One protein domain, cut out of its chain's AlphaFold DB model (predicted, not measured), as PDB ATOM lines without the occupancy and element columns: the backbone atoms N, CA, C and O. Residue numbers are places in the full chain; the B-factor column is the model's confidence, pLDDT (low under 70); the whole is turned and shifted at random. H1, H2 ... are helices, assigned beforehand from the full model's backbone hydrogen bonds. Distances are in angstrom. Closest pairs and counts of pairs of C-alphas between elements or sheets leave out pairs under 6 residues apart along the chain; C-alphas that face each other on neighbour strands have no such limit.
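What this domain is: This is residues 157 to 248 of the 400 residues of an uncharacterized protein of Pandoraea oxalativorans (UniProt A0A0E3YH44). A small cluster of helices set at steep angles to one another: the longest, H1, runs along one side, and the first residue of H5 meets it near the middle of its length; H5 folds back into H6 as a helical hairpin, while H2 meets H1 at a corner and makes another corner with H6, the last residue of H2, Ala 191, coming close to Asp 226 near the end of H6. The short H3 and H4 lie at one end, and the unnamed stretch 228 to 248 trails off at the opposite end. The printed part has 92 residues with six named helices, H1 to H6 in chain order, and no named strand: class all helix. It is compact, with a radius of gyration of the C-alphas of 13.0 A and spans of 33 by 31 by 23 A.

How they stand to each other: H1, residues 161 to 175, touches H5, residues 208 to 214, about perpendicular at 87 degrees; their closest C-alphas, Gln 168 and Val 208, are 5.8 A apart. H1 and H2, residues 181 to 191, only just touch, only at the corner, with C-alphas 175 and 184 5.9 A apart. H2 touches H6, residues 217 to 227, at a steep tilt of 63 degrees, opposite ways; the closest C-alphas, 191 and 226, are 5.9 A apart. H5 and H6, a hairpin, only just touch, with 3 pairs of C-alphas within 8 A, the closest Met 212 and Arg 220 at 5.7 A; their tilt is shallow, 24 degrees, opposite ways. H3, residues 195 to 200, and H4, residues 202 to 206, touch only at the corner, with C-alphas 197 and 204 6.3 A apart. In H1, H2, H3 and H5 every O i to N i+4 pair is within hydrogen-bond range; H6 has 6 of 7, and H4 0 of 1 but 2 of 2 O i to N i+3 pairs.

Where its parts are: H1 is 20.4 A long from C-alpha 161 at (10.284, 28.158, 53.183), H2 15.7 A, and H6 14.7 A, ending at C-alpha 227 at (5.452, 26.899, 34.426).

The domain as a whole: The two C-alphas farthest apart, of Asp 200 and Arg 245, are 37.5 A apart. The printed part has no cut, and the five links between helices are tight. The model's pLDDT is under 70 at residues 157 to 163, 225 and 229 to 248.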
ATOM      1  N   VAL A 157      16.695  34.565  50.379       68.38
ATOM      2  CA  VAL A 157      16.451  34.534  51.830       68.38
ATOM      3  C   VAL A 157      15.110  35.163  52.226       68.38
ATOM      4  O   VAL A 157      14.616  34.901  53.323       68.38
ATOM      5  N   GLN A 158      14.519  35.976  51.342       62.97
ATOM      6  CA  GLN A 158      13.242  36.652  51.572       62.97
ATOM      7  C   GLN A 158      12.038  35.787  51.186       62.97
ATOM      8  O   GLN A 158      10.926  36.136  51.564       62.97
ATOM      9  N   LEU A 159      12.242  34.680  50.458       67.44
ATOM     10  CA  LEU A 159      11.172  33.737  50.135       67.44
ATOM     11  C   LEU A 159      10.816  32.879  51.355       67.44
ATOM     12  O   LEU A 159      11.720  32.282  51.952       67.44
ATOM     13  N   PRO A 160       9.522  32.735  51.684       65.88
ATOM     14  CA  PRO A 160       9.071  31.796  52.705       65.88
ATOM     15  C   PRO A 160       9.440  30.352  52.353       65.88
ATOM     16  O   PRO A 160       9.270  29.931  51.208       65.88
ATOM     17  N   ASP A 161       9.875  29.567  53.340       68.69
ATOM     18  CA  ASP A 161      10.284  28.158  53.183       68.69
ATOM     19  C   ASP A 161       9.211  27.330  52.465       68.69
ATOM     20  O   ASP A 161       9.503  26.690  51.462       68.69
ATOM     21  N   ARG A 162       7.941  27.474  52.864       64.88
ATOM     22  CA  ARG A 162       6.800  26.798  52.219       64.88
ATOM     23  C   ARG A 162       6.674  27.092  50.722       64.88
ATOM     24  O   ARG A 162       6.310  26.210  49.952       64.88
ATOM     25  N   ILE A 163       6.946  28.331  50.305       69.06
ATOM     26  CA  ILE A 163       6.852  28.728  48.897       69.06
ATOM     27  C   ILE A 163       8.028  28.124  48.138       69.06
ATOM     28  O   ILE A 163       7.826  27.578  47.059       69.06
ATOM     29  N   ARG A 164       9.227  28.124  48.737       75.81
ATOM     30  CA  ARG A 164      10.404  27.450  48.171       75.81
ATOM     31  C   ARG A 164      10.152  25.953  47.980       75.81
ATOM     32  O   ARG A 164      10.423  25.442  46.900       75.81
ATOM     33  N   ASP A 165       9.557  25.287  48.966       75.38
ATOM     34  CA  ASP A 165       9.242  23.857  48.904       75.38
ATOM     35  C   ASP A 165       8.204  23.539  47.816       75.38
ATOM     36  O   ASP A 165       8.381  22.597  47.041       75.38
ATOM     37  N   VAL A 166       7.139  24.346  47.701       74.00
ATOM     38  CA  VAL A 166       6.125  24.192  46.640       74.00
ATOM     39  C   VAL A 166       6.730  24.438  45.259       74.00
ATOM     40  O   VAL A 166       6.512  23.631  44.352       74.00
ATOM     41  N   MET A 167       7.507  25.516  45.098       81.94
ATOM     42  CA  MET A 167       8.214  25.807  43.850       81.94
ATOM     43  C   MET A 167       9.109  24.628  43.467       81.94
ATOM     44  O   MET A 167       9.028  24.141  42.341       81.94
ATOM     45  N   GLN A 168       9.930  24.141  44.403       88.94
ATOM     46  CA  GLN A 168      10.897  23.081  44.140       88.94
ATOM     47  C   GLN A 168      10.201  21.755  43.820       88.94
ATOM     48  O   GLN A 168      10.583  21.088  42.865       88.94
ATOM     49  N   SER A 169       9.133  21.395  44.535       82.50
ATOM     50  CA  SER A 169       8.374  20.165  44.272       82.50
ATOM     51  C   SER A 169       7.737  20.155  42.875       82.50
ATOM     52  O   SER A 169       7.836  19.160  42.144       82.50
ATOM     53  N   ARG A 170       7.114  21.265  42.462       85.31
ATOM     54  CA  ARG A 170       6.515  21.392  41.122       85.31
ATOM     55  C   ARG A 170       7.583  21.405  40.032       85.31
ATOM     56  O   ARG A 170       7.445  20.716  39.023       85.31
ATOM     57  N   TRP A 171       8.684  22.111  40.273       91.81
ATOM     58  CA  TRP A 171       9.839  22.136  39.384       91.81
ATOM     59  C   TRP A 171      10.462  20.753  39.187       91.81
ATOM     60  O   TRP A 171      10.722  20.346  38.057       91.81
ATOM     61  N   GLU A 172      10.649  19.990  40.263       91.38
ATOM     62  CA  GLU A 172      11.182  18.628  40.197       91.38
ATOM     63  C   GLU A 172      10.244  17.674  39.465       91.38
ATOM     64  O   GLU A 172      10.726  16.812  38.731       91.38
ATOM     65  N   THR A 173       8.930  17.849  39.607       87.44
ATOM     66  CA  THR A 173       7.934  17.073  38.854       87.44
ATOM     67  C   THR A 173       8.089  17.294  37.348       87.44
ATOM     68  O   THR A 173       8.074  16.338  36.574       87.44
ATOM     69  N   LEU A 174       8.294  18.545  36.925       88.38
ATOM     70  CA  LEU A 174       8.544  18.885  35.523       88.38
ATOM     71  C   LEU A 174       9.910  18.381  35.048       88.38
ATOM     72  O   LEU A 174      10.027  17.826  33.956       88.38
ATOM     73  N   ARG A 175      10.947  18.552  35.870       90.44
ATOM     74  CA  ARG A 175      12.332  18.219  35.528       90.44
ATOM     75  C   ARG A 175      12.578  16.715  35.415       90.44
ATOM     76  O   ARG A 175      13.379  16.295  34.584       90.44
ATOM     77  N   HIS A 176      11.896  15.910  36.226       88.56
ATOM     78  CA  HIS A 176      11.970  14.445  36.192       88.56
ATOM     79  C   HIS A 176      10.868  13.816  35.328       88.56
ATOM     80  O   HIS A 176      10.576  12.626  35.464       88.56
ATOM     81  N   ASN A 177      10.248  14.595  34.438       83.06
ATOM     82  CA  ASN A 177       9.279  14.065  33.493       83.06
ATOM     83  C   ASN A 177       9.920  12.930  32.659       83.06
ATOM     84  O   ASN A 177      11.015  13.118  32.121       83.06
ATOM     85  N   PRO A 178       9.251  11.768  32.497       82.38
ATOM     86  CA  PRO A 178       9.768  10.642  31.714       82.38
ATOM     87  C   PRO A 178      10.148  10.980  30.264       82.38
ATOM     88  O   PRO A 178      10.933  10.260  29.654       82.38
ATOM     89  N   ALA A 179       9.600  12.064  29.708       85.31
ATOM     90  CA  ALA A 179       9.925  12.560  28.373       85.31
ATOM     91  C   ALA A 179      11.294  13.278  28.281       85.31
ATOM     92  O   ALA A 179      11.710  13.643  27.181       85.31
ATOM     93  N   GLY A 180      12.006  13.440  29.402       86.81
ATOM     94  CA  GLY A 180      13.403  13.875  29.453       86.81
ATOM     95  C   GLY A 180      13.629  15.385  29.330       86.81
ATOM     96  O   GLY A 180      12.697  16.192  29.329       86.81
ATOM     97  N   GLU A 181      14.906  15.769  29.227       88.56
ATOM     98  CA  GLU A 181      15.363  17.169  29.241       88.56
ATOM     99  C   GLU A 181      14.761  18.013  28.103       88.56
ATOM    100  O   GLU A 181      14.396  19.169  28.316       88.56
ATOM    101  N   ASP A 182      14.571  17.429  26.916       88.88
ATOM    102  CA  ASP A 182      13.971  18.117  25.764       88.88
ATOM    103  C   ASP A 182      12.508  18.504  26.006       88.88
ATOM    104  O   ASP A 182      12.039  19.542  25.531       88.88
ATOM    105  N   ALA A 183      11.757  17.668  26.727       89.06
ATOM    106  CA  ALA A 183      10.375  17.974  27.081       89.06
ATOM    107  C   ALA A 183      10.314  19.104  28.111       89.06
ATOM    108  O   ALA A 183       9.490  20.009  27.982       89.06
ATOM    109  N   PHE A 184      11.229  19.088  29.079       91.56
ATOM    110  CA  PHE A 184      11.372  20.154  30.059       91.56
ATOM    111  C   PHE A 184      11.714  21.501  29.400       91.56
ATOM    112  O   PHE A 184      11.034  22.497  29.647       91.56
ATOM    113  N   LEU A 185      12.684  21.518  28.477       92.12
ATOM    114  CA  LEU A 185      13.038  22.720  27.716       92.12
ATOM    115  C   LEU A 185      11.850  23.265  26.915       92.12
ATOM    116  O   LEU A 185      11.643  24.473  26.880       92.12
ATOM    117  N   LYS A 186      11.045  22.395  26.291       92.50
ATOM    118  CA  LYS A 186       9.853  22.818  25.536       92.50
ATOM    119  C   LYS A 186       8.825  23.527  26.412       92.50
ATOM    120  O   LYS A 186       8.242  24.502  25.951       92.50
ATOM    121  N   VAL A 187       8.616  23.064  27.647       91.56
ATOM    122  CA  VAL A 187       7.718  23.733  28.604       91.56
ATOM    123  C   VAL A 187       8.238  25.135  28.922       91.56
ATOM    124  O   VAL A 187       7.497  26.106  28.786       91.56
ATOM    125  N   LEU A 188       9.527  25.259  29.256       93.50
ATOM    126  CA  LEU A 188      10.132  26.562  29.543       93.50
ATOM    127  C   LEU A 188      10.102  27.496  28.329       93.50
ATOM    128  O   LEU A 188       9.812  28.681  28.475       93.50
ATOM    129  N   ALA A 189      10.381  26.978  27.132       93.62
ATOM    130  CA  ALA A 189      10.402  27.763  25.903       93.62
ATOM    131  C   ALA A 189       8.996  28.224  25.505       93.62
ATOM    132  O   ALA A 189       8.834  29.343  25.026       93.62
ATOM    133  N   HIS A 190       7.975  27.395  25.748       91.50
ATOM    134  CA  HIS A 190       6.580  27.771  25.537       91.50
ATOM    135  C   HIS A 190       6.159  28.934  26.443       91.50
ATOM    136  O   HIS A 190       5.525  29.871  25.966       91.50
ATOM    137  N   ALA A 191       6.569  28.906  27.714       86.56
ATOM    138  CA  ALA A 191       6.344  30.004  28.654       86.56
ATOM    139  C   ALA A 191       7.248  31.224  28.389       86.56
ATOM    140  O   ALA A 191       6.975  32.319  28.870       86.56
ATOM    141  N   GLY A 192       8.340  31.066  27.632       91.56
ATOM    142  CA  GLY A 192       9.351  32.107  27.437       91.56
ATOM    143  C   GLY A 192      10.227  32.346  28.672       91.56
ATOM    144  O   GLY A 192      10.641  33.476  28.905       91.56
ATOM    145  N   ALA A 193      10.490  31.299  29.460       91.62
ATOM    146  CA  ALA A 193      11.319  31.317  30.670       91.62
ATOM    147  C   ALA A 193      12.547  30.383  30.556       91.62
ATOM    148  O   ALA A 193      13.044  29.860  31.554       91.62
ATOM    149  N   ASP A 194      13.029  30.122  29.336       94.62
ATOM    150  CA  ASP A 194      14.057  29.119  29.020       94.62
ATOM    151  C   ASP A 194      15.480  29.669  28.859       94.62
ATOM    152  O   ASP A 194      16.422  28.889  28.694       94.62
ATOM    153  N   ARG A 195      15.666  30.993  28.894       95.88
ATOM    154  CA  ARG A 195      16.964  31.638  28.642       95.88
ATOM    155  C   ARG A 195      18.076  31.096  29.538       95.88
ATOM    156  O   ARG A 195      19.112  30.696  29.022       95.88
ATOM    157  N   VAL A 196      17.847  31.025  30.851       93.62
ATOM    158  CA  VAL A 196      18.846  30.532  31.817       93.62
ATOM    159  C   VAL A 196      19.234  29.082  31.507       93.62
ATOM    160  O   VAL A 196      20.413  28.741  31.521       93.62
ATOM    161  N   MET A 197      18.270  28.228  31.147       93.31
ATOM    162  CA  MET A 197      18.567  26.857  30.718       93.31
ATOM    163  C   MET A 197      19.366  26.814  29.405       93.31
ATOM    164  O   MET A 197      20.249  25.970  29.266       93.31
ATOM    165  N   ARG A 198      19.081  27.702  28.444       92.44
ATOM    166  CA  ARG A 198      19.824  27.787  27.172       92.44
ATOM    167  C   ARG A 198      21.255  28.289  27.351       92.44
ATOM    168  O   ARG A 198      22.147  27.802  26.662       92.44
ATOM    169  N   GLU A 199      21.461  29.259  28.234       94.56
ATOM    170  CA  GLU A 199      22.763  29.888  28.479       94.56
ATOM    171  C   GLU A 199      23.660  29.005  29.355       94.56
ATOM    172  O   GLU A 199      24.832  28.808  29.041       94.56
ATOM    173  N   ASP A 200      23.092  28.420  30.412       92.31
ATOM    174  CA  ASP A 200      23.858  27.787  31.491       92.31
ATOM    175  C   ASP A 200      23.612  26.273  31.626       92.31
ATOM    176  O   ASP A 200      24.164  25.603  32.509       92.31
ATOM    177  N   GLY A 201      22.793  25.719  30.731       90.75
ATOM    178  CA  GLY A 201      22.513  24.294  30.616       90.75
ATOM    179  C   GLY A 201      21.577  23.739  31.692       90.75
ATOM    180  O   GLY A 201      21.193  24.399  32.658       90.75
ATOM    181  N   PHE A 202      21.239  22.455  31.558       89.50
ATOM    182  CA  PHE A 202      20.294  21.765  32.445       89.50
ATOM    183  C   PHE A 202      20.741  21.706  33.917       89.50
ATOM    184  O   PHE A 202      19.923  21.570  34.828       89.50
ATOM    185  N   THR A 203      22.040  21.846  34.191       88.50
ATOM    186  CA  THR A 203      22.566  21.929  35.560       88.50
ATOM    187  C   THR A 203      22.115  23.180  36.305       88.50
ATOM    188  O   THR A 203      21.980  23.113  37.528       88.50
ATOM    189  N   ALA A 204      21.845  24.284  35.602       87.94
ATOM    190  CA  ALA A 204      21.280  25.497  36.194       87.94
ATOM    191  C   ALA A 204      19.841  25.283  36.692       87.94
ATOM    192  O   ALA A 204      19.379  25.990  37.579       87.94
ATOM    193  N   CYS A 205      19.156  24.253  36.192       89.00
ATOM    194  CA  CYS A 205      17.788  23.905  36.563       89.00
ATOM    195  C   CYS A 205      17.717  23.027  37.826       89.00
ATOM    196  O   CYS A 205      16.715  22.352  38.048       89.00
ATOM    197  N   ARG A 206      18.776  22.952  38.645       91.56
ATOM    198  CA  ARG A 206      18.767  22.130  39.868       91.56
ATOM    199  C   ARG A 206      17.891  22.702  40.971       91.56
ATOM    200  O   ARG A 206      17.174  21.942  41.617       91.56
ATOM    201  N   ASP A 207      17.967  24.009  41.147       92.81
ATOM    202  CA  ASP A 207      17.263  24.749  42.179       92.81
ATOM    203  C   ASP A 207      16.419  25.823  41.495       92.81
ATOM    204  O   ASP A 207      16.939  26.679  40.775       92.81
ATOM    205  N   VAL A 208      15.102  25.735  41.665       91.19
ATOM    206  CA  VAL A 208      14.162  26.647  41.003       91.19
ATOM    207  C   VAL A 208      14.283  28.077  41.521       91.19
ATOM    208  O   VAL A 208      14.003  29.027  40.792       91.19
ATOM    209  N   VAL A 209      14.707  28.249  42.774       88.06
ATOM    210  CA  VAL A 209      14.852  29.562  43.390       88.06
ATOM    211  C   VAL A 209      16.066  30.255  42.784       88.06
ATOM    212  O   VAL A 209      15.931  31.377  42.300       88.06
ATOM    213  N   ASP A 210      17.217  29.585  42.724       90.69
ATOM    214  CA  ASP A 210      18.406  30.095  42.028       90.69
ATOM    215  C   ASP A 210      18.103  30.412  40.556       90.69
ATOM    216  O   ASP A 210      18.415  31.506  40.079       90.69
ATOM    217  N   TYR A 211      17.403  29.502  39.865       92.75
ATOM    218  CA  TYR A 211      16.954  29.706  38.487       92.75
ATOM    219  C   TYR A 211      16.114  30.984  38.350       92.75
ATOM    220  O   TYR A 211      16.424  31.853  37.533       92.75
ATOM    221  N   MET A 212      15.104  31.155  39.210       88.88
ATOM    222  CA  MET A 212      14.237  32.334  39.230       88.88
ATOM    223  C   MET A 212      15.030  33.632  39.429       88.88
ATOM    224  O   MET A 212      14.738  34.635  38.781       88.88
ATOM    225  N   PHE A 213      16.052  33.661  40.292       87.81
ATOM    226  CA  PHE A 213      16.832  34.890  40.503       87.81
ATOM    227  C   PHE A 213      17.760  35.253  39.343       87.81
ATOM    228  O   PHE A 213      18.179  36.409  39.251       87.81
ATOM    229  N   ARG A 214      18.029  34.316  38.434       90.19
ATOM    230  CA  ARG A 214      18.784  34.546  37.193       90.19
ATOM    231  C   ARG A 214      17.889  34.971  36.031       90.19
ATOM    232  O   ARG A 214      18.390  35.539  35.060       90.19
ATOM    233  N   CYS A 215      16.584  34.732  36.143       86.50
ATOM    234  CA  CYS A 215      15.564  35.286  35.263       86.50
ATOM    235  C   CYS A 215      15.397  36.800  35.475       86.50
ATOM    236  O   CYS A 215      15.553  37.311  36.597       86.50
ATOM    237  N   ASP A 216      15.037  37.506  34.405       85.62
ATOM    238  CA  ASP A 216      14.547  38.882  34.487       85.62
ATOM    239  C   ASP A 216      13.115  38.941  35.061       85.62
ATOM    240  O   ASP A 216      12.516  37.923  35.403       85.62
ATOM    241  N   LEU A 217      12.563  40.144  35.231       72.94
ATOM    242  CA  LEU A 217      11.244  40.325  35.846       72.94
ATOM    243  C   LEU A 217      10.099  39.655  35.071       72.94
ATOM    244  O   LEU A 217       9.189  39.107  35.693       72.94
ATOM    245  N   ASP A 218      10.136  39.696  33.740       76.25
ATOM    246  CA  ASP A 218       9.082  39.130  32.899       76.25
ATOM    247  C   ASP A 218       9.171  37.598  32.884       76.25
ATOM    248  O   ASP A 218       8.170  36.906  33.086       76.25
ATOM    249  N   GLU A 219      10.386  37.069  32.755       83.44
ATOM    250  CA  GLU A 219      10.679  35.639  32.850       83.44
ATOM    251  C   GLU A 219      10.286  35.065  34.216       83.44
ATOM    252  O   GLU A 219       9.718  33.978  34.278       83.44
ATOM    253  N   ARG A 220      10.537  35.787  35.320       79.81
ATOM    254  CA  ARG A 220      10.122  35.361  36.671       79.81
ATOM    255  C   ARG A 220       8.612  35.211  36.783       79.81
ATOM    256  O   ARG A 220       8.145  34.236  37.367       79.81
ATOM    257  N   ARG A 221       7.857  36.162  36.229       70.88
ATOM    258  CA  ARG A 221       6.390  36.117  36.219       70.88
ATOM    259  C   ARG A 221       5.891  34.891  35.454       70.88
ATOM    260  O   ARG A 221       5.090  34.135  35.990       70.88
ATOM    261  N   LYS A 222       6.413  34.662  34.249       77.12
ATOM    262  CA  LYS A 222       6.080  33.497  33.409       77.12
ATOM    263  C   LYS A 222       6.491  32.174  34.054       77.12
ATOM    264  O   LYS A 222       5.742  31.208  34.025       77.12
ATOM    265  N   LEU A 223       7.658  32.127  34.695       82.81
ATOM    266  CA  LEU A 223       8.122  30.960  35.445       82.81
ATOM    267  C   LEU A 223       7.160  30.612  36.587       82.81
ATOM    268  O   LEU A 223       6.773  29.458  36.738       82.81
ATOM    269  N   LEU A 224       6.778  31.596  37.400       74.44
ATOM    270  CA  LEU A 224       5.865  31.360  38.515       74.44
ATOM    271  C   LEU A 224       4.478  30.953  38.011       74.44
ATOM    272  O   LEU A 224       3.969  29.921  38.434       74.44
ATOM    273  N   HIS A 225       3.906  31.705  37.075       67.19
ATOM    274  CA  HIS A 225       2.533  31.502  36.630       67.19
ATOM    275  C   HIS A 225       2.395  30.349  35.624       67.19
ATOM    276  O   HIS A 225       1.700  29.374  35.885       67.19
ATOM    277  N   ASP A 226       3.098  30.420  34.495       73.56
ATOM    278  CA  ASP A 226       2.861  29.540  33.345       73.56
ATOM    279  C   ASP A 226       3.579  28.190  33.465       73.56
ATOM    280  O   ASP A 226       3.152  27.199  32.874       73.56
ATOM    281  N   VAL A 227       4.683  28.138  34.220       80.88
ATOM    282  CA  VAL A 227       5.452  26.899  34.426       80.88
ATOM    283  C   VAL A 227       5.085  26.239  35.748       80.88
ATOM    284  O   VAL A 227       4.837  25.035  35.788       80.88
ATOM    285  N   LEU A 228       5.079  27.004  36.840       77.06
ATOM    286  CA  LEU A 228       4.883  26.458  38.180       77.06
ATOM    287  C   LEU A 228       3.436  26.528  38.664       77.06
ATOM    288  O   LEU A 228       3.175  25.957  39.720       77.06
ATOM    289  N   ASP A 229       2.511  27.175  37.949       69.12
ATOM    290  CA  ASP A 229       1.109  27.352  38.365       69.12
ATOM    291  C   ASP A 229       0.972  28.058  39.736       69.12
ATOM    292  O   ASP A 229       0.171  27.701  40.606       69.12
ATOM    293  N   ILE A 230       1.863  29.014  40.002       64.81
ATOM    294  CA  ILE A 230       1.942  29.788  41.241       64.81
ATOM    295  C   ILE A 230       1.414  31.203  40.977       64.81
ATOM    296  O   ILE A 230       2.057  32.013  40.317       64.81
ATOM    297  N   THR A 231       0.259  31.516  41.566       53.62
ATOM    298  CA  THR A 231      -0.431  32.818  41.496       53.62
ATOM    299  C   THR A 231       0.092  33.817  42.546       53.62
ATOM    300  O   THR A 231      -0.686  34.413  43.290       53.62
ATOM    301  N   TRP A 232       1.413  33.891  42.716       49.78
ATOM    302  CA  TRP A 232       2.081  34.699  43.743       49.78
ATOM    303  C   TRP A 232       3.077  35.652  43.073       49.78
ATOM    304  O   TRP A 232       3.910  35.206  42.281       49.78
ATOM    305  N   SER A 233       3.010  36.952  43.388       41.59
ATOM    306  CA  SER A 233       3.855  37.970  42.749       41.59
ATOM    307  C   SER A 233       5.056  38.372  43.608       41.59
ATOM    308  O   SER A 233       4.955  38.624  44.809       41.59
ATOM    309  N   THR A 234       6.221  38.482  42.959       45.00
ATOM    310  CA  THR A 234       7.494  38.872  43.586       45.00
ATOM    311  C   THR A 234       7.840  40.344  43.434       45.00
ATOM    312  O   THR A 234       8.929  40.691  43.876       45.00
ATOM    313  N   ALA A 235       7.049  41.192  42.763       32.59
ATOM    314  CA  ALA A 235       7.533  42.527  42.373       32.59
ATOM    315  C   ALA A 235       6.486  43.647  42.338       32.59
ATOM    316  O   ALA A 235       6.800  44.745  42.788       32.59
ATOM    317  N   GLU A 236       5.274  43.387  41.853       37.66
ATOM    318  CA  GLU A 236       4.183  44.368  41.757       37.66
ATOM    319  C   GLU A 236       2.843  43.659  41.973       37.66
ATOM    320  O   GLU A 236       2.774  42.438  41.846       37.66
ATOM    321  N   TYR A 237       1.784  44.406  42.294       32.03
ATOM    322  CA  TYR A 237       0.422  43.894  42.144       32.03
ATOM    323  C   TYR A 237       0.243  43.619  40.654       32.03
ATOM    324  O   TYR A 237       0.104  44.545  39.858       32.03
ATOM    325  N   THR A 238       0.428  42.374  40.244       31.69
ATOM    326  CA  THR A 238       0.188  41.993  38.864       31.69
ATOM    327  C   THR A 238      -1.322  42.041  38.651       31.69
ATOM    328  O   THR A 238      -2.089  41.682  39.536       31.69
ATOM    329  N   ASP A 239      -1.781  42.450  37.470       32.38
ATOM    330  CA  ASP A 239      -3.159  42.194  37.022       32.38
ATOM    331  C   ASP A 239      -3.384  40.670  36.794       32.38
ATOM    332  O   ASP A 239      -4.139  40.255  35.919       32.38
ATOM    333  N   ASP A 240      -2.704  39.799  37.558       36.00
ATOM    334  CA  ASP A 240      -2.924  38.348  37.637       36.00
ATOM    335  C   ASP A 240      -4.171  38.008  38.467       36.00
ATOM    336  O   ASP A 240      -4.480  36.841  38.728       36.00
ATOM    337  N   GLU A 241      -4.924  39.044  38.839       36.31
ATOM    338  CA  GLU A 241      -6.242  38.937  39.415       36.31
ATOM    339  C   GLU A 241      -7.164  38.100  38.532       36.31
ATOM    340  O   GLU A 241      -7.967  37.377  39.085       36.31
ATOM    341  N   ASP A 242      -7.038  38.064  37.206       41.53
ATOM    342  CA  ASP A 242      -8.075  37.528  36.307       41.53
ATOM    343  C   ASP A 242      -8.205  35.993  36.173       41.53
ATOM    344  O   ASP A 242      -8.630  35.450  35.151       41.53
ATOM    345  N   ASN A 243      -7.906  35.252  37.238       43.78
ATOM    346  CA  ASN A 243      -8.018  33.800  37.226       43.78
ATOM    347  C   ASN A 243      -9.470  33.307  37.370       43.78
ATOM    348  O   ASN A 243     -10.197  33.663  38.303       43.78
ATOM    349  N   GLY A 244      -9.862  32.439  36.433       43.69
ATOM    350  CA  GLY A 244     -11.090  31.646  36.416       43.69
ATOM    351  C   GLY A 244     -11.266  30.744  37.634       43.69
ATOM    352  O   GLY A 244     -10.304  30.113  38.058       43.69
ATOM    353  N   ARG A 245     -12.498  30.541  38.135       45.00
ATOM    354  CA  ARG A 245     -12.772  29.508  39.169       45.00
ATOM    355  C   ARG A 245     -12.253  28.118  38.761       45.00
ATOM    356  O   ARG A 245     -11.867  27.328  39.613       45.00
ATOM    357  N   TRP A 246     -12.229  27.820  37.461       47.47
ATOM    358  CA  TRP A 246     -11.714  26.568  36.894       47.47
ATOM    359  C   TRP A 246     -10.191  26.400  36.982       47.47
ATOM    360  O   TRP A 246      -9.715  25.288  36.776       47.47
ATOM    361  N   LEU A 247      -9.447  27.459  37.306       44.03
ATOM    362  CA  LEU A 247      -7.998  27.421  37.526       44.03
ATOM    363  C   LEU A 247      -7.639  27.113  38.991       44.03
ATOM    364  O   LEU A 247      -6.466  27.067  39.337       44.03
ATOM    365  N   ASN A 248      -8.626  26.878  39.867       41.34
ATOM    366  CA  ASN A 248      -8.352  26.493  41.250       41.34
ATOM    367  C   ASN A 248      -7.761  25.065  41.307       41.34
ATOM    368  O   ASN A 248      -8.464  24.112  40.947       41.34
TER     369      ASN A 248